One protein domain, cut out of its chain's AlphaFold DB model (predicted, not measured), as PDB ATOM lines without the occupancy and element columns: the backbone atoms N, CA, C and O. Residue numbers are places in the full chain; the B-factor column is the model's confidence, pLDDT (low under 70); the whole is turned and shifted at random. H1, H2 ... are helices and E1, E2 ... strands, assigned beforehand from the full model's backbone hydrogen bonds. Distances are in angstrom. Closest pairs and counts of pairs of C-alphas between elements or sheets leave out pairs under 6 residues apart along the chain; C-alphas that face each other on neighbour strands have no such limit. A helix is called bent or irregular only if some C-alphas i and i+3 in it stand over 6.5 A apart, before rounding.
ATOM      1  N   PRO A  43     119.445 236.163 272.691       88.69
ATOM      2  CA  PRO A  43     118.221 236.054 273.464       88.69
ATOM      3  C   PRO A  43     118.020 237.302 274.322       88.69
ATOM      4  O   PRO A  43     118.932 237.749 275.024       88.69
ATOM      5  N   LYS A  44     116.799 237.834 274.314       90.50
ATOM      6  CA  LYS A  44     116.364 238.909 275.202       90.50
ATOM      7  C   LYS A  44     115.197 238.436 276.048       90.50
ATOM      8  O   LYS A  44     114.238 237.855 275.547       90.50
ATOM      9  N   ARG A  45     115.283 238.695 277.349       92.25
ATOM     10  CA  ARG A  45     114.214 238.373 278.288       92.25
ATOM     11  C   ARG A  45     113.245 239.542 278.402       92.25
ATOM     12  O   ARG A  45     113.665 240.656 278.706       92.25
ATOM     13  N   VAL A  46     111.959 239.253 278.263       91.25
ATOM     14  CA  VAL A  46     110.863 240.190 278.528       91.25
ATOM     15  C   VAL A  46     109.911 239.599 279.563       91.25
ATOM     16  O   VAL A  46     109.805 238.380 279.720       91.25
ATOM     17  N   VAL A  47     109.245 240.468 280.319       90.94
ATOM     18  CA  VAL A  47     108.201 240.070 281.265       90.94
ATOM     19  C   VAL A  47     106.950 240.862 280.937       90.94
ATOM     20  O   VAL A  47     106.930 242.082 281.082       90.94
ATOM     21  N   LEU A  48     105.916 240.152 280.508       89.56
ATOM     22  CA  LEU A  48     104.609 240.707 280.202       89.56
ATOM     23  C   LEU A  48     103.724 240.569 281.431       89.56
ATOM     24  O   LEU A  48     103.642 239.502 282.044       89.56
ATOM     25  N   ARG A  49     103.070 241.660 281.811       86.31
ATOM     26  CA  ARG A  49     102.140 241.685 282.936       86.31
ATOM     27  C   ARG A  49     100.717 241.653 282.403       86.31
ATOM     28  O   ARG A  49     100.373 242.446 281.537       86.31
ATOM     29  N   SER A  50      99.893 240.780 282.969       83.94
ATOM     30  CA  SER A  50      98.448 240.813 282.773       83.94
ATOM     31  C   SER A  50      97.907 242.042 283.503       83.94
ATOM     32  O   SER A  50      98.030 242.159 284.729       83.94
ATOM     33  N   LEU A  51      97.399 242.987 282.717       73.25
ATOM     34  CA  LEU A  51      96.763 244.217 283.167       73.25
ATOM     35  C   LEU A  51      95.284 244.126 282.790       73.25
ATOM     36  O   LEU A  51      94.930 244.333 281.636       73.25
ATOM     37  N   ARG A  52      94.451 243.753 283.764       71.12
ATOM     38  CA  ARG A  52      92.990 243.753 283.650       71.12
ATOM     39  C   ARG A  52      92.455 244.659 284.753       71.12
ATOM     40  O   ARG A  52      92.592 244.341 285.936       71.12
ATOM     41  N   PHE A  53      91.978 245.828 284.359       70.06
ATOM     42  CA  PHE A  53      91.250 246.785 285.175       70.06
ATOM     43  C   PHE A  53      89.942 247.069 284.445       70.06
ATOM     44  O   PHE A  53      89.829 248.030 283.687       70.06
ATOM     45  N   GLU A  54      89.007 246.141 284.623       68.94
ATOM     46  CA  GLU A  54      87.648 246.256 284.108       68.94
ATOM     47  C   GLU A  54      86.943 247.375 284.850       68.94
ATOM     48  O   GLU A  54      86.935 247.415 286.086       68.94
ATOM     49  N   VAL A  55      86.409 248.305 284.075       67.56
ATOM     50  CA  VAL A  55      85.524 249.343 284.568       67.56
ATOM     51  C   VAL A  55      84.164 249.050 283.971       67.56
ATOM     52  O   VAL A  55      84.025 249.075 282.750       67.56
ATOM     53  N   ASP A  56      83.207 248.758 284.843       75.56
ATOM     54  CA  ASP A  56      81.804 248.602 284.482       75.56
ATOM     55  C   ASP A  56      81.111 249.969 284.559       75.56
ATOM     56  O   ASP A  56      81.453 250.792 285.420       75.56
ATOM     57  N   ASP A  57      80.145 250.204 283.672       71.25
ATOM     58  CA  ASP A  57      79.320 251.417 283.615       71.25
ATOM     59  C   ASP A  57      80.140 252.720 283.570       71.25
ATOM     60  O   ASP A  57      79.759 253.746 284.150       71.25
ATOM     61  N   ALA A 264      90.453 249.437 281.109       70.50
ATOM     62  CA  ALA A 264      91.054 250.774 280.990       70.50
ATOM     63  C   ALA A 264      92.597 250.780 280.965       70.50
ATOM     64  O   ALA A 264      93.223 251.837 281.055       70.50
ATOM     65  N   LEU A 265      93.232 249.604 280.923       77.81
ATOM     66  CA  LEU A 265      94.680 249.459 280.808       77.81
ATOM     67  C   LEU A 265      95.029 248.701 279.526       77.81
ATOM     68  O   LEU A 265      94.430 247.655 279.272       77.81
ATOM     69  N   PRO A 266      96.063 249.132 278.784       81.81
ATOM     70  CA  PRO A 266      96.453 248.454 277.565       81.81
ATOM     71  C   PRO A 266      97.072 247.094 277.894       81.81
ATOM     72  O   PRO A 266      97.814 246.935 278.879       81.81
ATOM     73  N   TYR A 267      96.824 246.110 277.034       87.12
ATOM     74  CA  TYR A 267      97.467 244.806 277.127       87.12
ATOM     75  C   TYR A 267      98.969 244.950 276.883       87.12
ATOM     76  O   TYR A 267      99.402 245.752 276.058       87.12
ATOM     77  N   LYS A 268      99.794 244.181 277.604       89.88
ATOM     78  CA  LYS A 268     101.250 244.200 277.410       89.88
ATOM     79  C   LYS A 268     101.681 243.130 276.428       89.88
ATOM     80  O   LYS A 268     101.450 241.939 276.646       89.88
ATOM     81  N   GLY A 269     102.346 243.585 275.379       91.06
ATOM     82  CA  GLY A 269     102.854 242.766 274.300       91.06
ATOM     83  C   GLY A 269     104.316 243.007 274.007       91.06
ATOM     84  O   GLY A 269     105.039 243.603 274.808       91.06
ATOM     85  N   VAL A 270     104.756 242.485 272.873       91.56
ATOM     86  CA  VAL A 270     106.132 242.606 272.408       91.56
ATOM     87  C   VAL A 270     106.140 243.137 270.991       91.56
ATOM     88  O   VAL A 270     105.492 242.560 270.128       91.56
ATOM     89  N   ASP A 271     106.903 244.201 270.782       91.12
ATOM     90  CA  ASP A 271     107.452 244.556 269.475       91.12
ATOM     91  C   ASP A 271     108.668 243.646 269.242       91.12
ATOM     92  O   ASP A 271     109.663 243.722 269.975       91.12
ATOM     93  N   LEU A 272     108.560 242.732 268.282       90.69
ATOM     94  CA  LEU A 272     109.590 241.766 267.916       90.69
ATOM     95  C   LEU A 272     110.781 242.435 267.227       90.69
ATOM     96  O   LEU A 272     111.921 242.039 267.486       90.69
ATOM     97  N   THR A 273     110.550 243.486 266.435       87.50
ATOM     98  CA  THR A 273     111.609 244.237 265.749       87.50
ATOM     99  C   THR A 273     112.647 244.739 266.748       87.50
ATOM    100  O   THR A 273     113.853 244.642 266.506       87.50
ATOM    101  N   THR A 274     112.213 245.210 267.919       83.56
ATOM    102  CA  THR A 274     113.111 245.718 268.973       83.56
ATOM    103  C   THR A 274     113.241 244.785 270.190       83.56
ATOM    104  O   THR A 274     114.075 244.994 271.089       83.56
ATOM    105  N   ASN A 275     112.441 243.716 270.241       83.06
ATOM    106  CA  ASN A 275     112.224 242.853 271.404       83.06
ATOM    107  C   ASN A 275     111.922 243.658 272.686       83.06
ATOM    108  O   ASN A 275     112.441 243.338 273.766       83.06
ATOM    109  N   TYR A 276     111.189 244.768 272.588       86.00
ATOM    110  CA  TYR A 276     110.760 245.574 273.739       86.00
ATOM    111  C   TYR A 276     109.290 245.337 274.070       86.00
ATOM    112  O   TYR A 276     108.507 244.869 273.251       86.00
ATOM    113  N   VAL A 277     108.930 245.633 275.320       85.31
ATOM    114  CA  VAL A 277     107.535 245.568 275.754       85.31
ATOM    115  C   VAL A 277     106.786 246.741 275.133       85.31
ATOM    116  O   VAL A 277     107.126 247.887 275.415       85.31
ATOM    117  N   ALA A 278     105.765 246.428 274.347       86.00
ATOM    118  CA  ALA A 278     104.812 247.379 273.792       86.00
ATOM    119  C   ALA A 278     103.438 247.209 274.468       86.00
ATOM    120  O   ALA A 278     103.234 246.324 275.313       86.00
ATOM    121  N   SER A 279     102.498 248.083 274.131       85.56
ATOM    122  CA  SER A 279     101.124 248.072 274.633       85.56
ATOM    123  C   SER A 279     100.142 248.063 273.472       85.56
ATOM    124  O   SER A 279     100.347 248.801 272.518       85.56
ATOM    125  N   VAL A 280      99.071 247.282 273.590       83.19
ATOM    126  CA  VAL A 280      98.010 247.175 272.579       83.19
ATOM    127  C   VAL A 280      96.655 247.419 273.229       83.19
ATOM    128  O   VAL A 280      96.388 246.882 274.308       83.19
ATOM    129  N   ASN A 281      95.799 248.179 272.550       79.50
ATOM    130  CA  ASN A 281      94.379 248.284 272.870       79.50
ATOM    131  C   ASN A 281      93.585 247.508 271.834       79.50
ATOM    132  O   ASN A 281      93.525 247.903 270.679       79.50
ATOM    133  N   SER A 282      92.988 246.404 272.269       75.06
ATOM    134  CA  SER A 282      92.227 245.512 271.397       75.06
ATOM    135  C   SER A 282      90.725 245.708 271.615       75.06
ATOM    136  O   SER A 282      89.992 244.790 271.964       75.06
ATOM    137  N   THR A 283      90.269 246.959 271.515       70.25
ATOM    138  CA  THR A 283      88.867 247.314 271.795       70.25
ATOM    139  C   THR A 283      87.932 246.824 270.687       70.25
ATOM    140  O   THR A 283      86.823 246.375 270.968       70.25
ATOM    141  N   ALA A 284      88.393 246.842 269.433       65.44
ATOM    142  CA  ALA A 284      87.602 246.433 268.273       65.44
ATOM    143  C   ALA A 284      87.167 244.961 268.333       65.44
ATOM    144  O   ALA A 284      86.051 244.636 267.937       65.44
ATOM    145  N   SER A 285      88.002 244.063 268.866       63.62
ATOM    146  CA  SER A 285      87.649 242.644 268.971       63.62
ATOM    147  C   SER A 285      86.740 242.313 270.156       63.62
ATOM    148  O   SER A 285      86.161 241.230 270.193       63.62
ATOM    149  N   GLN A 286      86.585 243.256 271.090       68.12
ATOM    150  CA  GLN A 286      85.720 243.141 272.265       68.12
ATOM    151  C   GLN A 286      84.448 243.991 272.135       68.12
ATOM    152  O   GLN A 286      83.648 244.022 273.063       68.12
ATOM    153  N   ILE A 287      84.227 244.661 270.995       68.12
ATOM    154  CA  ILE A 287      83.189 245.692 270.824       68.12
ATOM    155  C   ILE A 287      81.775 245.224 271.207       68.12
ATOM    156  O   ILE A 287      80.979 246.011 271.712       68.12
ATOM    157  N   HIS A 288      81.477 243.933 271.032       66.19
ATOM    158  CA  HIS A 288      80.187 243.336 271.384       66.19
ATOM    159  C   HIS A 288      79.944 243.199 272.895       66.19
ATOM    160  O   HIS A 288      78.797 243.048 273.302       66.19
ATOM    161  N   GLU A 289      80.994 243.253 273.713       70.94
ATOM    162  CA  GLU A 289      80.916 243.225 275.179       70.94
ATOM    163  C   GLU A 289      81.143 244.615 275.798       70.94
ATOM    164  O   GLU A 289      80.885 244.809 276.985       70.94
ATOM    165  N   VAL A 290      81.592 245.594 274.997       74.81
ATOM    166  CA  VAL A 290      81.900 246.953 275.473       74.81
ATOM    167  C   VAL A 290      80.647 247.741 275.848       74.81
ATOM    168  O   VAL A 290      80.713 248.602 276.718       74.81
ATOM    169  N   PHE A 291      79.499 247.456 275.239       77.19
ATOM    170  CA  PHE A 291      78.247 248.151 275.531       77.19
ATOM    171  C   PHE A 291      77.224 247.191 276.131       77.19
ATOM    172  O   PHE A 291      76.894 246.174 275.520       77.19
ATOM    173  N   ASN A 470      90.392 254.732 275.222       67.19
ATOM    174  CA  ASN A 470      91.421 253.942 275.831       67.19
ATOM    175  C   ASN A 470      92.737 254.210 275.107       67.19
ATOM    176  O   ASN A 470      93.624 253.383 275.204       67.19
ATOM    177  N   ASP A 471      92.885 255.316 274.362       68.81
ATOM    178  CA  ASP A 471      94.084 255.614 273.570       68.81
ATOM    179  C   ASP A 471      95.301 255.908 274.466       68.81
ATOM    180  O   ASP A 471      95.644 257.039 274.812       68.81
ATOM    181  N   ASN A 472      95.917 254.829 274.933       69.12
ATOM    182  CA  ASN A 472      97.060 254.787 275.835       69.12
ATOM    183  C   ASN A 472      98.065 253.694 275.414       69.12
ATOM    184  O   ASN A 472      98.921 253.289 276.211       69.12
ATOM    185  N   ALA A 473      97.939 253.201 274.175       74.44
ATOM    186  CA  ALA A 473      98.864 252.243 273.594       74.44
ATOM    187  C   ALA A 473     100.220 252.910 273.318       74.44
ATOM    188  O   ALA A 473     100.308 254.109 273.060       74.44
ATOM    189  N   ASP A 474     101.293 252.126 273.390       80.00
ATOM    190  CA  ASP A 474     102.657 252.623 273.198       80.00
ATOM    191  C   ASP A 474     103.518 251.522 272.584       80.00
ATOM    192  O   ASP A 474     103.552 250.405 273.112       80.00
ATOM    193  N   GLY A 475     104.208 251.844 271.491       78.81
ATOM    194  CA  GLY A 475     104.950 250.896 270.659       78.81
ATOM    195  C   GLY A 475     104.076 250.063 269.712       78.81
ATOM    196  O   GLY A 475     102.850 250.109 269.765       78.81
ATOM    197  N   ASP A 476     104.732 249.283 268.852       87.38
ATOM    198  CA  ASP A 476     104.098 248.528 267.768       87.38
ATOM    199  C   ASP A 476     104.186 247.021 268.057       87.38
ATOM    200  O   ASP A 476     105.046 246.317 267.537       87.38
ATOM    201  N   ALA A 477     103.339 246.517 268.958       90.62
ATOM    202  CA  ALA A 477     103.395 245.105 269.337       90.62
ATOM    203  C   ALA A 477     102.955 244.175 268.187       90.62
ATOM    204  O   ALA A 477     102.000 244.479 267.476       90.62
ATOM    205  N   ASP A 478     103.595 243.011 268.071       93.69
ATOM    206  CA  ASP A 478     103.217 241.921 267.155       93.69
ATOM    207  C   ASP A 478     102.319 240.878 267.832       93.69
ATOM    208  O   ASP A 478     101.544 240.159 267.204       93.69
ATOM    209  N   PHE A 479     102.418 240.773 269.155       94.56
ATOM    210  CA  PHE A 479     101.520 239.959 269.962       94.56
ATOM    211  C   PHE A 479     101.448 240.486 271.388       94.56
ATOM    212  O   PHE A 479     102.378 241.135 271.873       94.56
ATOM    213  N   TYR A 480     100.379 240.142 272.101       93.44
ATOM    214  CA  TYR A 480     100.188 240.509 273.498       93.44
ATOM    215  C   TYR A 480      99.802 239.328 274.383       93.44
ATOM    216  O   TYR A 480      99.312 238.293 273.932       93.44
ATOM    217  N   TYR A 481     100.091 239.471 275.676       92.56
ATOM    218  CA  TYR A 481      99.748 238.482 276.688       92.56
ATOM    219  C   TYR A 481      98.345 238.746 277.233       92.56
ATOM    220  O   TYR A 481      98.060 239.824 277.759       92.56
ATOM    221  N   PHE A 482      97.499 237.723 277.156       89.44
ATOM    222  CA  PHE A 482      96.117 237.758 277.597       89.44
ATOM    223  C   PHE A 482      95.836 236.663 278.628       89.44
ATOM    224  O   PHE A 482      96.384 235.557 278.577       89.44
ATOM    225  N   LYS A 483      94.956 236.981 279.577       87.44
ATOM    226  CA  LYS A 483      94.496 236.050 280.603       87.44
ATOM    227  C   LYS A 483      92.966 236.146 280.711       87.44
ATOM    228  O   LYS A 483      92.486 237.178 281.190       87.44
ATOM    229  N   PRO A 484      92.224 235.104 280.287       82.62
ATOM    230  CA  PRO A 484      90.762 235.106 280.314       82.62
ATOM    231  C   PRO A 484      90.197 235.275 281.725       82.62
ATOM    232  O   PRO A 484      90.838 234.870 282.709       82.62
ATOM    233  N   ALA A 485      88.992 235.840 281.825       70.69
ATOM    234  CA  ALA A 485      88.304 235.994 283.098       70.69
ATOM    235  C   ALA A 485      87.984 234.620 283.710       70.69
ATOM    236  O   ALA A 485      87.656 233.676 282.992       70.69
ATOM    237  N   PRO A 486      88.007 234.486 285.049       62.09
ATOM    238  CA  PRO A 486      87.618 233.243 285.717       62.09
ATOM    239  C   PRO A 486      86.158 232.829 285.459       62.09
ATOM    240  O   PRO A 486      85.814 231.665 285.651       62.09
ATOM    241  N   THR A 487      85.300 233.785 285.095       55.09
ATOM    242  CA  THR A 487      83.847 233.643 284.902       55.09
ATOM    243  C   THR A 487      83.444 233.348 283.458       55.09
ATOM    244  O   THR A 487      82.328 232.878 283.234       55.09
ATOM    245  N   ALA A 488      84.336 233.560 282.491       52.59
ATOM    246  CA  ALA A 488      84.064 233.425 281.065       52.59
ATOM    247  C   ALA A 488      84.149 231.968 280.586       52.59
ATOM    248  O   ALA A 488      84.988 231.656 279.756       52.59
ATOM    249  N   GLY A 489      83.343 231.058 281.158       43.34
ATOM    250  CA  GLY A 489      82.956 229.736 280.614       43.34
ATOM    251  C   GLY A 489      84.029 228.726 280.144       43.34
ATOM    252  O   GLY A 489      83.682 227.582 279.851       43.34
ATOM    253  N   GLY A 490      85.304 229.099 280.079       51.94
ATOM    254  CA  GLY A 490      86.393 228.401 279.409       51.94
ATOM    255  C   GLY A 490      87.546 228.079 280.351       51.94
ATOM    256  O   GLY A 490      87.609 228.514 281.504       51.94
ATOM    257  N   GLU A 491      88.479 227.258 279.869       53.91
ATOM    258  CA  GLU A 491      89.652 226.878 280.649       53.91
ATOM    259  C   GLU A 491      90.565 228.092 280.868       53.91
ATOM    260  O   GLU A 491      91.272 228.533 279.957       53.91
ATOM    261  N   GLY A 492      90.590 228.605 282.103       71.56
ATOM    262  CA  GLY A 492      91.568 229.604 282.526       71.56
ATOM    263  C   GLY A 492      93.003 229.202 282.147       71.56
ATOM    264  O   GLY A 492      93.360 228.020 282.083       71.56
ATOM    265  N   GLY A 493      93.858 230.182 281.877       84.94
ATOM    266  CA  GLY A 493      95.214 229.914 281.404       84.94
ATOM    267  C   GLY A 493      95.937 231.165 280.935       84.94
ATOM    268  O   GLY A 493      95.388 232.261 280.983       84.94
ATOM    269  N   ASP A 494      97.178 230.976 280.505       91.12
ATOM    270  CA  ASP A 494      98.008 232.018 279.915       91.12
ATOM    271  C   ASP A 494      97.941 231.892 278.393       91.12
ATOM    272  O   ASP A 494      98.176 230.807 277.860       91.12
ATOM    273  N   TYR A 495      97.606 232.982 277.704       93.81
ATOM    274  CA  TYR A 495      97.473 232.999 276.251       93.81
ATOM    275  C   TYR A 495      98.319 234.106 275.633       93.81
ATOM    276  O   TYR A 495      98.482 235.181 276.211       93.81
ATOM    277  N   LEU A 496      98.834 233.847 274.435       94.94
ATOM    278  CA  LEU A 496      99.382 234.873 273.555       94.94
ATOM    279  C   LEU A 496      98.408 235.092 272.399       94.94
ATOM    280  O   LEU A 496      97.966 234.122 271.780       94.94
ATOM    281  N   PHE A 497      98.071 236.352 272.146       94.56
ATOM    282  CA  PHE A 497      97.201 236.792 271.059       94.56
ATOM    283  C   PHE A 497      98.067 237.534 270.047       94.56
ATOM    284  O   PHE A 497      98.770 238.476 270.411       94.56
ATOM    285  N   PHE A 498      98.060 237.078 268.800       95.69
ATOM    286  CA  PHE A 498      98.759 237.737 267.702       95.69
ATOM    287  C   PHE A 498      97.896 238.874 267.158       95.69
ATOM    288  O   PHE A 498      96.723 238.628 266.875       95.69
ATOM    289  N   VAL A 499      98.465 240.074 267.015       93.25
ATOM    290  CA  VAL A 499      97.711 241.282 266.637       93.25
ATOM    291  C   VAL A 499      97.037 241.146 265.274       93.25
ATOM    292  O   VAL A 499      97.496 240.410 264.402       93.25
ATOM    293  N   THR A 500      95.951 241.877 265.083       91.69
ATOM    294  CA  THR A 500      95.234 242.028 263.818       91.69
ATOM    295  C   THR A 500      95.407 243.443 263.264       91.69
ATOM    296  O   THR A 500      95.989 244.316 263.906       91.69
ATOM    297  N   GLU A 501      94.898 243.692 262.055       88.44
ATOM    298  CA  GLU A 501      94.928 245.027 261.442       88.44
ATOM    299  C   GLU A 501      94.194 246.077 262.295       88.44
ATOM    300  O   GLU A 501      94.605 247.234 262.335       88.44
ATOM    301  N   ALA A 502      93.159 245.665 263.035       81.25
ATOM    302  CA  ALA A 502      92.390 246.546 263.910       81.25
ATOM    303  C   ALA A 502      93.160 246.992 265.168       81.25
ATOM    304  O   ALA A 502      92.798 247.997 265.772       81.25
ATOM    305  N   ASP A 503      94.218 246.275 265.556       85.44
ATOM    306  CA  ASP A 503      95.036 246.597 266.736       85.44
ATOM    307  C   ASP A 503      96.188 247.553 266.417       85.44
ATOM    308  O   ASP A 503      96.928 247.974 267.313       85.44
ATOM    309  N   LEU A 504      96.384 247.868 265.133       85.19
ATOM    310  CA  LEU A 504      97.417 248.797 264.717       85.19
ATOM    311  C   LEU A 504      97.079 250.195 265.223       85.19
ATOM    312  O   LEU A 504      95.997 250.731 264.985       85.19
ATOM    313  N   ARG A 505      98.056 250.807 265.893       80.00
ATOM    314  CA  ARG A 505      97.967 252.197 266.332       80.00
ATOM    315  C   ARG A 505      97.621 253.084 265.142       80.00
ATOM    316  O   ARG A 505      98.228 252.948 264.082       80.00
ATOM    317  N   LYS A 506      96.683 254.007 265.332       75.31
ATOM    318  CA  LYS A 506      96.299 254.983 264.311       75.31
ATOM    319  C   LYS A 506      97.129 256.261 264.448       75.31
ATOM    320  O   LYS A 506      97.593 256.597 265.538       75.31
ATOM    321  N   ASP A 507      97.378 256.935 263.334       70.25
ATOM    322  CA  ASP A 507      98.005 258.252 263.297       70.25
ATOM    323  C   ASP A 507      96.982 259.376 263.543       70.25
ATOM    324  O   ASP A 507      95.813 259.133 263.850       70.25
ATOM    325  N   ALA A 508      97.433 260.630 263.447       59.31
ATOM    326  CA  ALA A 508      96.586 261.798 263.686       59.31
ATOM    327  C   ALA A 508      95.420 261.929 262.687       59.31
ATOM    328  O   ALA A 508      94.445 262.611 262.994       59.31
ATOM    329  N   ASP A 509      95.516 261.272 261.529       58.16
ATOM    330  CA  ASP A 509      94.503 261.267 260.475       58.16
ATOM    331  C   ASP A 509      93.593 260.023 260.564       58.16
ATOM    332  O   ASP A 509      92.712 259.820 259.726       58.16
ATOM    333  N   GLY A 510      93.774 259.187 261.596       64.31
ATOM    334  CA  GLY A 510      92.991 257.973 261.825       64.31
ATOM    335  C   GLY A 510      93.392 256.795 260.934       64.31
ATOM    336  O   GLY A 510      92.675 255.791 260.902       64.31
ATOM    337  N   LEU A 511      94.513 256.891 260.215       72.56
ATOM    338  CA  LEU A 511      95.046 255.817 259.380       72.56
ATOM    339  C   LEU A 511      95.995 254.925 260.193       72.56
ATOM    340  O   LEU A 511      96.609 255.403 261.146       72.56
ATOM    341  N   PRO A 512      96.160 253.634 259.849       78.88
ATOM    342  CA  PRO A 512      97.141 252.779 260.512       78.88
ATOM    343  C   PRO A 512      98.553 253.376 260.426       78.88
ATOM    344  O   PRO A 512      99.048 253.676 259.340       78.88
ATOM    345  N   ALA A 513      99.234 253.506 261.568       82.19
ATOM    346  CA  ALA A 513     100.581 254.075 261.666       82.19
ATOM    347  C   ALA A 513     101.644 253.235 260.934       82.19
ATOM    348  O   ALA A 513     102.744 253.721 260.664       82.19
ATOM    349  N   ARG A 514     101.317 251.977 260.617       85.62
ATOM    350  CA  ARG A 514     102.106 251.066 259.787       85.62
ATOM    351  C   ARG A 514     101.185 250.147 258.976       85.62
ATOM    352  O   ARG A 514     100.052 249.918 259.398       85.62
ATOM    353  N   PRO A 515     101.639 249.610 257.833       88.25
ATOM    354  CA  PRO A 515     100.881 248.614 257.083       88.25
ATOM    355  C   PRO A 515     100.882 247.245 257.789       88.25
ATOM    356  O   PRO A 515     101.837 246.883 258.475       88.25
ATOM    357  N   TYR A 516      99.824 246.455 257.588       90.62
ATOM    358  CA  TYR A 516      99.726 245.085 258.103       90.62
ATOM    359  C   TYR A 516     100.392 244.083 257.130       90.62
ATOM    360  O   TYR A 516      99.721 243.472 256.301       90.62
ATOM    361  N   GLU A 517     101.722 243.928 257.190       90.94
ATOM    362  CA  GLU A 517     102.510 243.169 256.185       90.94
ATOM    363  C   GLU A 517     102.926 241.734 256.579       90.94
ATOM    364  O   GLU A 517     103.771 241.117 255.918       90.94
ATOM    365  N   TYR A 518     102.301 241.153 257.605       92.50
ATOM    366  CA  TYR A 518     102.574 239.780 258.044       92.50
ATOM    367  C   TYR A 518     102.236 238.739 256.959       92.50
ATOM    368  O   TYR A 518     101.078 238.602 256.559       92.50
ATOM    369  N   GLU A 519     103.212 237.930 256.525       93.88
ATOM    370  CA  GLU A 519     102.967 236.834 255.571       93.88
ATOM    371  C   GLU A 519     102.329 235.631 256.282       93.88
ATOM    372  O   GLU A 519     101.487 234.923 255.720       93.88
ATOM    373  N   ARG A 520     102.730 235.392 257.538       94.12
ATOM    374  CA  ARG A 520     102.290 234.243 258.340       94.12
ATOM    375  C   ARG A 520     101.867 234.658 259.753       94.12
ATOM    376  O   ARG A 520     102.568 234.335 260.709       94.12
ATOM    377  N   PRO A 521     100.705 235.316 259.914       95.62
ATOM    378  CA  PRO A 521     100.218 235.707 261.233       95.62
ATOM    379  C   PRO A 521      99.922 234.480 262.109       95.62
ATOM    380  O   PRO A 521      99.354 233.483 261.633       95.62
ATOM    381  N   GLY A 522     100.289 234.570 263.389       96.62
ATOM    382  CA  GLY A 522     100.069 233.538 264.406       96.62
ATOM    383  C   GLY A 522     101.349 232.908 264.964       96.62
ATOM    384  O   GLY A 522     102.450 233.434 264.816       96.62
ATOM    385  N   PHE A 523     101.196 231.762 265.627       98.19
ATOM    386  CA  PHE A 523     102.288 231.059 266.312       98.19
ATOM    387  C   PHE A 523     102.492 229.658 265.735       98.19
ATOM    388  O   PHE A 523     101.524 228.958 265.431       98.19
ATOM    389  N   PHE A 524     103.750 229.232 265.626       98.31
ATOM    390  CA  PHE A 524     104.154 227.997 264.952       98.31
ATOM    391  C   PHE A 524     105.050 227.121 265.834       98.31
ATOM    392  O   PHE A 524     105.771 227.622 266.696       98.31
ATOM    393  N   ALA A 525     105.035 225.808 265.604       97.12
ATOM    394  CA  ALA A 525     105.894 224.848 266.302       97.12
ATOM    395  C   ALA A 525     107.303 224.725 265.687       97.12
ATOM    396  O   ALA A 525     108.216 224.197 266.329       97.12
ATOM    397  N   ASP A 526     107.506 225.215 264.460       96.81
ATOM    398  CA  ASP A 526     108.745 225.070 263.696       96.81
ATOM    399  C   ASP A 526     109.318 226.417 263.194       96.81
ATOM    400  O   ASP A 526     108.569 227.344 262.883       96.81
ATOM    401  N   PRO A 527     110.652 226.534 263.041       94.94
ATOM    402  CA  PRO A 527     111.307 227.773 262.600       94.94
ATOM    403  C   PRO A 527     111.023 228.156 261.139       94.94
ATOM    404  O   PRO A 527     111.321 229.284 260.731       94.94
ATOM    405  N   GLU A 528     110.479 227.237 260.339       94.31
ATOM    406  CA  GLU A 528     110.065 227.516 258.962       94.31
ATOM    407  C   GLU A 528     108.631 228.046 258.862       94.31
ATOM    408  O   GLU A 528     108.202 228.405 257.760       94.31
ATOM    409  N   LEU A 529     107.937 228.169 260.002       95.94
ATOM    410  CA  LEU A 529     106.570 228.667 260.133       95.94
ATOM    411  C   LEU A 529     105.581 227.856 259.287       95.94
ATOM    412  O   LEU A 529     104.788 228.418 258.528       95.94
ATOM    413  N   THR A 530     105.687 226.528 259.336       95.94
ATOM    414  CA  THR A 530     104.875 225.601 258.528       95.94
ATOM    415  C   THR A 530     103.816 224.851 259.336       95.94
ATOM    416  O   THR A 530     102.776 224.499 258.783       95.94
ATOM    417  N   ASP A 531     104.039 224.655 260.631       96.94
ATOM    418  CA  ASP A 531     103.169 223.956 261.573       96.94
ATOM    419  C   ASP A 531     102.538 224.964 262.544       96.94
ATOM    420  O   ASP A 531     103.096 225.282 263.598       96.94
ATOM    421  N   LYS A 532     101.405 225.552 262.141       97.69
ATOM    422  CA  LYS A 532     100.686 226.557 262.936       97.69
ATOM    423  C   LYS A 532     100.010 225.892 264.135       97.69
ATOM    424  O   LYS A 532      99.225 224.962 263.971       97.69
ATOM    425  N   VAL A 533     100.266 226.425 265.326       97.38
ATOM    426  CA  VAL A 533      99.680 225.960 266.596       97.38
ATOM    427  C   VAL A 533      98.696 226.954 267.206       97.38
ATOM    428  O   VAL A 533      97.989 226.611 268.153       97.38
ATOM    429  N   SER A 534      98.637 228.179 266.681       97.19
ATOM    430  CA  SER A 534      97.596 229.139 267.037       97.19
ATOM    431  C   SER A 534      96.275 228.849 266.321       97.19
ATOM    432  O   SER A 534      96.242 228.182 265.285       97.19
ATOM    433  N   SER A 535      95.173 229.349 266.879       95.50
ATOM    434  CA  SER A 535      93.851 229.282 266.250       95.50
ATOM    435  C   SER A 535      92.990 230.494 266.602       95.50
ATOM    436  O   SER A 535      93.237 231.157 267.608       95.50
ATOM    437  N   LYS A 536      91.929 230.729 265.825       92.81
ATOM    438  CA  LYS A 536      90.913 231.768 266.073       92.81
ATOM    439  C   LYS A 536      89.753 231.300 266.958       92.81
ATOM    440  O   LYS A 536      88.606 231.678 266.744       92.81
ATOM    441  N   ALA A 537      90.025 230.396 267.897       89.56
ATOM    442  CA  ALA A 537      88.999 229.915 268.815       89.56
ATOM    443  C   ALA A 537      88.414 231.080 269.632       89.56
ATOM    444  O   ALA A 537      89.144 232.006 269.996       89.56
ATOM    445  N   ASP A 538      87.116 231.004 269.928       85.81
ATOM    446  CA  ASP A 538      86.434 231.960 270.800       85.81
ATOM    447  C   ASP A 538      87.026 231.892 272.216       85.81
ATOM    448  O   ASP A 538      87.051 230.828 272.846       85.81
ATOM    449  N   ILE A 539      87.573 233.018 272.672       85.25
ATOM    450  CA  ILE A 539      88.129 233.194 274.014       85.25
ATOM    451  C   ILE A 539      87.756 234.602 274.468       85.25
ATOM    452  O   ILE A 539      88.330 235.557 273.948       85.25
ATOM    453  N   ASP A 540      86.874 234.700 275.468       78.00
ATOM    454  CA  ASP A 540      86.402 235.983 276.025       78.00
ATOM    455  C   ASP A 540      85.786 236.878 274.919       78.00
ATOM    456  O   ASP A 540      86.176 238.031 274.758       78.00
ATOM    457  N   GLY A 541      84.936 236.285 274.062       76.88
ATOM    458  CA  GLY A 541      84.192 236.967 272.989       76.88
ATOM    459  C   GLY A 541      84.995 237.246 271.712       76.88
ATOM    460  O   GLY A 541      84.428 237.454 270.639       76.88
ATOM    461  N   ASP A 542      86.323 237.202 271.786       82.19
ATOM    462  CA  ASP A 542      87.188 237.443 270.638       82.19
ATOM    463  C   ASP A 542      87.154 236.250 269.667       82.19
ATOM    464  O   ASP A 542      87.369 235.109 270.071       82.19
ATOM    465  N   THR A 543      86.996 236.490 268.364       86.62
ATOM    466  CA  THR A 543      87.122 235.456 267.309       86.62
ATOM    467  C   THR A 543      88.051 235.866 266.159       86.62
ATOM    468  O   THR A 543      88.207 235.136 265.177       86.62
ATOM    469  N   SER A 544      88.699 237.027 266.262       88.88
ATOM    470  CA  SER A 544      89.506 237.610 265.186       88.88
ATOM    471  C   SER A 544      90.982 237.208 265.270       88.88
ATOM    472  O   SER A 544      91.587 236.920 264.225       88.88
ATOM    473  N   HIS A 545      91.536 237.141 266.486       93.62
ATOM    474  CA  HIS A 545      92.963 236.944 266.749       93.62
ATOM    475  C   HIS A 545      93.412 235.487 266.614       93.62
ATOM    476  O   HIS A 545      92.684 234.550 266.938       93.62
ATOM    477  N   GLU A 546      94.668 235.290 266.207       95.88
ATOM    478  CA  GLU A 546      95.358 234.001 266.312       95.88
ATOM    479  C   GLU A 546      95.886 233.813 267.742       95.88
ATOM    480  O   GLU A 546      96.698 234.601 268.227       95.88
ATOM    481  N   LYS A 547      95.429 232.759 268.424       94.75
ATOM    482  CA  LYS A 547      95.648 232.560 269.864       94.75
ATOM    483  C   LYS A 547      96.319 231.236 270.144       94.75
ATOM    484  O   LYS A 547      95.950 230.211 269.570       94.75
ATOM    485  N   VAL A 548      97.260 231.234 271.080       95.88
ATOM    486  CA  VAL A 548      97.898 230.013 271.575       95.88
ATOM    487  C   VAL A 548      97.942 230.027 273.099       95.88
ATOM    488  O   VAL A 548      98.321 231.025 273.714       95.88
ATOM    489  N   ARG A 549      97.534 228.915 273.719       94.94
ATOM    490  CA  ARG A 549      97.720 228.696 275.156       94.94
ATOM    491  C   ARG A 549      99.178 228.338 275.407       94.94
ATOM    492  O   ARG A 549      99.720 227.505 274.688       94.94
ATOM    493  N   VAL A 550      99.782 228.922 276.433       94.38
ATOM    494  CA  VAL A 550     101.198 228.719 276.751       94.38
ATOM    495  C   VAL A 550     101.416 228.224 278.175       94.38
ATOM    496  O   VAL A 550     100.696 228.586 279.106       94.38
ATOM    497  N   ALA A 551     102.453 227.415 278.346       93.88
ATOM    498  CA  ALA A 551     102.971 226.935 279.615       93.88
ATOM    499  C   ALA A 551     104.505 227.094 279.668       93.88
ATOM    500  O   ALA A 551     105.170 227.117 278.631       93.88
ATOM    501  N   PRO A 552     105.104 227.202 280.870       94.19
ATOM    502  CA  PRO A 552     106.558 227.209 281.008       94.19
ATOM    503  C   PRO A 552     107.204 226.000 280.319       94.19
ATOM    504  O   PRO A 552     106.802 224.859 280.544       94.19
ATOM    505  N   GLY A 553     108.228 226.257 279.510       94.25
ATOM    506  CA  GLY A 553     108.926 225.261 278.697       94.25
ATOM    507  C   GLY A 553     108.479 225.211 277.235       94.25
ATOM    508  O   GLY A 553     109.217 224.655 276.418       94.25
ATOM    509  N   ASP A 554     107.343 225.818 276.887       97.06
ATOM    510  CA  ASP A 554     106.879 225.869 275.503       97.06
ATOM    511  C   ASP A 554     107.840 226.672 274.620       97.06
ATOM    512  O   ASP A 554     108.444 227.671 275.036       97.06
ATOM    513  N   VAL A 555     107.975 226.220 273.374       97.62
ATOM    514  CA  VAL A 555     108.779 226.872 272.342       97.62
ATOM    515  C   VAL A 555     107.885 227.142 271.147       97.62
ATOM    516  O   VAL A 555     107.307 226.214 270.589       97.62
ATOM    517  N   LEU A 556     107.805 228.409 270.759       97.81
ATOM    518  CA  LEU A 556     107.001 228.881 269.639       97.81
ATOM    519  C   LEU A 556     107.883 229.654 268.662       97.81
ATOM    520  O   LEU A 556     108.918 230.209 269.041       97.81
ATOM    521  N   TYR A 557     107.451 229.719 267.412       97.88
ATOM    522  CA  TYR A 557     108.061 230.525 266.368       97.88
ATOM    523  C   TYR A 557     107.033 231.484 265.788       97.88
ATOM    524  O   TYR A 557     105.853 231.151 265.679       97.88
ATOM    525  N   VAL A 558     107.490 232.687 265.465       97.31
ATOM    526  CA  VAL A 558     106.638 233.803 265.056       97.31
ATOM    527  C   VAL A 558     107.377 234.690 264.055       97.31
ATOM    528  O   VAL A 558     108.612 234.677 264.005       97.31
ATOM    529  N   GLU A 559     106.617 235.427 263.255       95.06
ATOM    530  CA  GLU A 559     107.095 236.385 262.259       95.06
ATOM    531  C   GLU A 559     106.689 237.812 262.652       95.06
ATOM    532  O   GLU A 559     105.580 237.992 263.157       95.06
ATOM    533  N   ASP A 560     107.571 238.794 262.445       92.75
ATOM    534  CA  ASP A 560     107.213 240.221 262.530       92.75
ATOM    535  C   ASP A 560     106.685 240.755 261.183       92.75
ATOM    536  O   ASP A 560     106.608 240.033 260.185       92.75
ATOM    537  N   ASP A 561     106.295 242.024 261.144       89.19
ATOM    538  CA  ASP A 561     105.761 242.689 259.951       89.19
ATOM    539  C   ASP A 561     106.790 242.886 258.827       89.19
ATOM    540  O   ASP A 561     106.429 242.949 257.655       89.19
ATOM    541  N   ASP A 562     108.076 242.862 259.160       90.00
ATOM    542  CA  ASP A 562     109.205 242.873 258.223       90.00
ATOM    543  C   ASP A 562     109.663 241.455 257.806       90.00
ATOM    544  O   ASP A 562     110.712 241.274 257.170       90.00
ATOM    545  N   ARG A 563     108.880 240.419 258.142       91.25
ATOM    546  CA  ARG A 563     109.112 239.001 257.800       91.25
ATOM    547  C   ARG A 563     110.374 238.392 258.413       91.25
ATOM    548  O   ARG A 563     110.919 237.393 257.918       91.25
ATOM    549  N   ARG A 564     110.872 238.982 259.495       93.12
ATOM    550  CA  ARG A 564     111.927 238.405 260.331       93.12
ATOM    551  C   ARG A 564     111.306 237.354 261.235       93.12
ATOM    552  O   ARG A 564     110.140 237.427 261.607       93.12
ATOM    553  N   ARG A 565     112.100 236.352 261.608       94.75
ATOM    554  CA  ARG A 565     111.601 235.208 262.384       94.75
ATOM    555  C   ARG A 565     112.201 235.187 263.767       94.75
ATOM    556  O   ARG A 565     113.395 235.439 263.945       94.75
ATOM    557  N   TYR A 566     111.381 234.807 264.735       96.50
ATOM    558  CA  TYR A 566     111.752 234.791 266.139       96.50
ATOM    559  C   TYR A 566     111.391 233.457 266.768       96.50
ATOM    560  O   TYR A 566     110.377 232.840 266.451       96.50
ATOM    561  N   ARG A 567     112.250 233.018 267.684       96.94
ATOM    562  CA  ARG A 567     112.000 231.910 268.598       96.94
ATOM    563  C   ARG A 567     111.600 232.485 269.948       96.94
ATOM    564  O   ARG A 567     112.384 233.212 270.559       96.94
ATOM    565  N   LEU A 568     110.424 232.101 270.422       97.06
ATOM    566  CA  LEU A 568     109.905 232.405 271.748       97.06
ATOM    567  C   LEU A 568     110.099 231.177 272.637       97.06
ATOM    568  O   LEU A 568     109.707 230.073 272.270       97.06
ATOM    569  N   THR A 569     110.708 231.352 273.805       97.00
ATOM    570  CA  THR A 569     110.727 230.335 274.866       97.00
ATOM    571  C   THR A 569     109.970 230.864 276.065       97.00
ATOM    572  O   THR A 569     110.312 231.920 276.602       97.00
ATOM    573  N   VAL A 570     108.954 230.128 276.495       96.06
ATOM    574  CA  VAL A 570     108.144 230.493 277.652       96.06
ATOM    575  C   VAL A 570     108.881 230.057 278.913       96.06
ATOM    576  O   VAL A 570     109.190 228.881 279.096       96.06
ATOM    577  N   LEU A 571     109.224 231.013 279.770       95.75
ATOM    578  CA  LEU A 571     109.993 230.774 280.989       95.75
ATOM    579  C   LEU A 571     109.071 230.570 282.196       95.75
ATOM    580  O   LEU A 571     107.871 230.848 282.149       95.75
ATOM    581  N   ASP A 572     109.658 230.149 283.319       92.94
ATOM    582  CA  ASP A 572     108.953 230.098 284.598       92.94
ATOM    583  C   ASP A 572     108.342 231.458 284.950       92.94
ATOM    584  O   ASP A 572     108.989 232.514 284.874       92.94
ATOM    585  N   LYS A 573     107.076 231.422 285.372       88.44
ATOM    586  CA  LYS A 573     106.309 232.626 285.684       88.44
ATOM    587  C   LYS A 573     106.899 233.343 286.903       88.44
ATOM    588  O   LYS A 573     106.971 232.748 287.979       88.44
ATOM    589  N   PRO A 574     107.235 234.643 286.799       86.31
ATOM    590  CA  PRO A 574     107.676 235.424 287.955       86.31
ATOM    591  C   PRO A 574     106.575 235.604 289.011       86.31
ATOM    592  O   PRO A 574     106.866 235.808 290.187       86.31
ATOM    593  N   SER A 575     105.307 235.586 288.592       87.44
ATOM    594  CA  SER A 575     104.127 235.649 289.456       87.44
ATOM    595  C   SER A 575     102.902 235.108 288.712       87.44
ATOM    596  O   SER A 575     102.948 234.895 287.501       87.44
ATOM    597  N   ALA A 576     101.772 234.932 289.402       83.00
ATOM    598  CA  ALA A 576     100.538 234.419 288.797       83.00
ATOM    599  C   ALA A 576     100.019 235.251 287.602       83.00
ATOM    600  O   ALA A 576      99.314 234.706 286.748       83.00
ATOM    601  N   ASN A 577     100.375 236.539 287.540       84.50
ATOM    602  CA  ASN A 577      99.919 237.490 286.523       84.50
ATOM    603  C   ASN A 577     101.052 237.985 285.613       84.50
ATOM    604  O   ASN A 577     100.829 238.902 284.832       84.50
ATOM    605  N   ASN A 578     102.243 237.386 285.689       87.44
ATOM    606  CA  ASN A 578     103.370 237.738 284.832       87.44
ATOM    607  C   ASN A 578     103.781 236.534 283.980       87.44
ATOM    608  O   ASN A 578     103.992 235.443 284.513       87.44
ATOM    609  N   LEU A 579     103.959 236.762 282.684       92.06
ATOM    610  CA  LEU A 579     104.534 235.815 281.737       92.06
ATOM    611  C   LEU A 579     105.960 236.259 281.415       92.06
ATOM    612  O   LEU A 579     106.180 237.404 281.030       92.06
ATOM    613  N   ALA A 580     106.940 235.380 281.605       93.62
ATOM    614  CA  ALA A 580     108.313 235.650 281.198       93.62
ATOM    615  C   ALA A 580     108.599 234.929 279.882       93.62
ATOM    616  O   ALA A 580     108.350 233.731 279.772       93.62
ATOM    617  N   LEU A 581     109.144 235.654 278.910       94.88
ATOM    618  CA  LEU A 581     109.539 235.116 277.614       94.88
ATOM    619  C   LEU A 581     111.022 235.386 277.384       94.88
ATOM    620  O   LEU A 581     111.540 236.442 277.753       94.88
ATOM    621  N   GLU A 582     111.698 234.436 276.756       95.44
ATOM    622  CA  GLU A 582     112.976 234.657 276.092       95.44
ATOM    623  C   GLU A 582     112.742 234.682 274.586       95.44
ATOM    624  O   GLU A 582     112.184 233.740 274.024       95.44
ATOM    625  N   ILE A 583     113.162 235.765 273.942       94.81
ATOM    626  CA  ILE A 583     112.909 236.026 272.529       94.81
ATOM    627  C   ILE A 583     114.243 236.119 271.818       94.81
ATOM    628  O   ILE A 583     115.126 236.870 272.228       94.81
ATOM    629  N   THR A 584     114.407 235.323 270.770       94.12
ATOM    630  CA  THR A 584     115.629 235.294 269.967       94.12
ATOM    631  C   THR A 584     115.264 235.444 268.506       94.12
ATOM    632  O   THR A 584     114.569 234.588 267.963       94.12
ATOM    633  N   ARG A 585     115.776 236.484 267.849       93.44
ATOM    634  CA  ARG A 585     115.673 236.598 266.394       93.44
ATOM    635  C   ARG A 585     116.501 235.496 265.736       93.44
ATOM    636  O   ARG A 585     117.701 235.393 265.991       93.44
ATOM    637  N   THR A 586     115.873 234.662 264.919       90.81
ATOM    638  CA  THR A 586     116.511 233.538 264.220       90.81
ATOM    639  C   THR A 586     116.852 233.863 262.771       90.81
ATOM    640  O   THR A 586     117.775 233.246 262.234       90.81
TER     641      THR A 586
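AT A GLANCE: This is residues 43 to 57, 264 to 291 and 470 to 586 of the 587 residues of an uncharacterized protein of Nannocystis exedens (UniProt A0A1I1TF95). Two strongly twisted sheets, five strands and four, lie face to face as a sandwich, E4, E3, E5, E6 and E7 in one layer and E1, E10, E9 and E8 in the other. At one end, beyond the sheets, lie the short strand E2 and the irregular helix H1, and the long link between E6 and E7 swings out to around residue 510 before it passes by E7 and E8. The printed part has 160 residues, with the order E1 E2 E3 E4 H1 E5 E6 E7 E8 E9 E10; both sheets are antiparallel. It is mostly strand by its named elements, yet these hold 65 residues, under half of the printed part. The whole is compact, with a radius of gyration of the C-alphas of 14.9 A, and spans 45 by 38 by 25 A.

HOW THE PARTS SIT: E1, residues 44 to 49, is an edge strand of the four-strand sheet and the antiparallel neighbour of E10, residues 578 to 585, at 150 degrees; N 46 and O 581 are 2.9 A apart, within hydrogen-bond range. E2, residues 54 to 57, pairs with no named strand and is apart from E1. After the first cut, E3, residues 267 to 271, and E4, residues 276 to 280, form a hairpin, with N 269 and O 278 at 2.9 A. E4 is an edge strand of the five-strand sheet. H1, residues 284 to 290, is irregular, with C-alphas 285 and 288 7.9 A apart; 1 of its 3 O i to N i+4 pairs and 2 of its 4 O i to N i+3 pairs are within hydrogen-bond range. H1 is not on either sheet. E5, residues 479 to 482, is antiparallel to E3 at 153 degrees, with N 270 and O 479 at 2.9 A. E5, E6, residues 494 to 498, and E7, residues 546 to 550, form a meander, each strand the antiparallel neighbour of the one before; N 480 and O 497 are 2.9 A apart, and N 498 and O 546 2.9 A. E8, residues 555 to 559, E9, residues 565 to 575, and E10 form a second meander, with N 558 and O 566 at 3.1 A and N 569 and O 582 at 2.8 A. The parts of the two sheets that face each other are 9.9 A centre to centre, with their best planes 24 degrees apart and their strands at 17 degrees. The closest C-alphas of E1 and E3 are those of Leu 48 and Lys 268, 5.6 A apart; those of E7 and E9 are Val 550 and Val 570, 7.2 A apart. E7 and E8 are apart.

IN THESE COORDINATES: E1 begins at C-alpha 44, (116.364, 238.909, 275.202), and is 16.4 A long. E2 is 9.8 A, E3 12.6 A, E4 12.9 A and H1 9.2 A from first to last C-alpha. E5 is 9.6 A, E6 13.5 A, E7 13.1 A and E8 14.0 A. E9, the longest strand by residues, is 28.1 A and bends by 63 degrees at residue 572, C-alpha (108.953, 230.098, 284.598). E10 is 22.2 A and ends at C-alpha 585, (115.673, 236.598, 266.394).

THE WHOLE: The C-alphas of Asp 57 and Glu 528, the two farthest apart, are 46.1 A apart. Residues 58 to 263 are cut out, with 12.0 A from C-alpha 57 to C-alpha 264, and residues 292 to 469, with 14.4 A from C-alpha 291 to C-alpha 470. Of the links that are printed whole, E5 to E6, 11 residues, and E6 to E7, residues 499 to 545, are long. Mean pLDDT of the printed part is 85.3; residues 54 to 55, 284 to 288, 470 to 472, 486 to 491 and 508 to 510 are under 70.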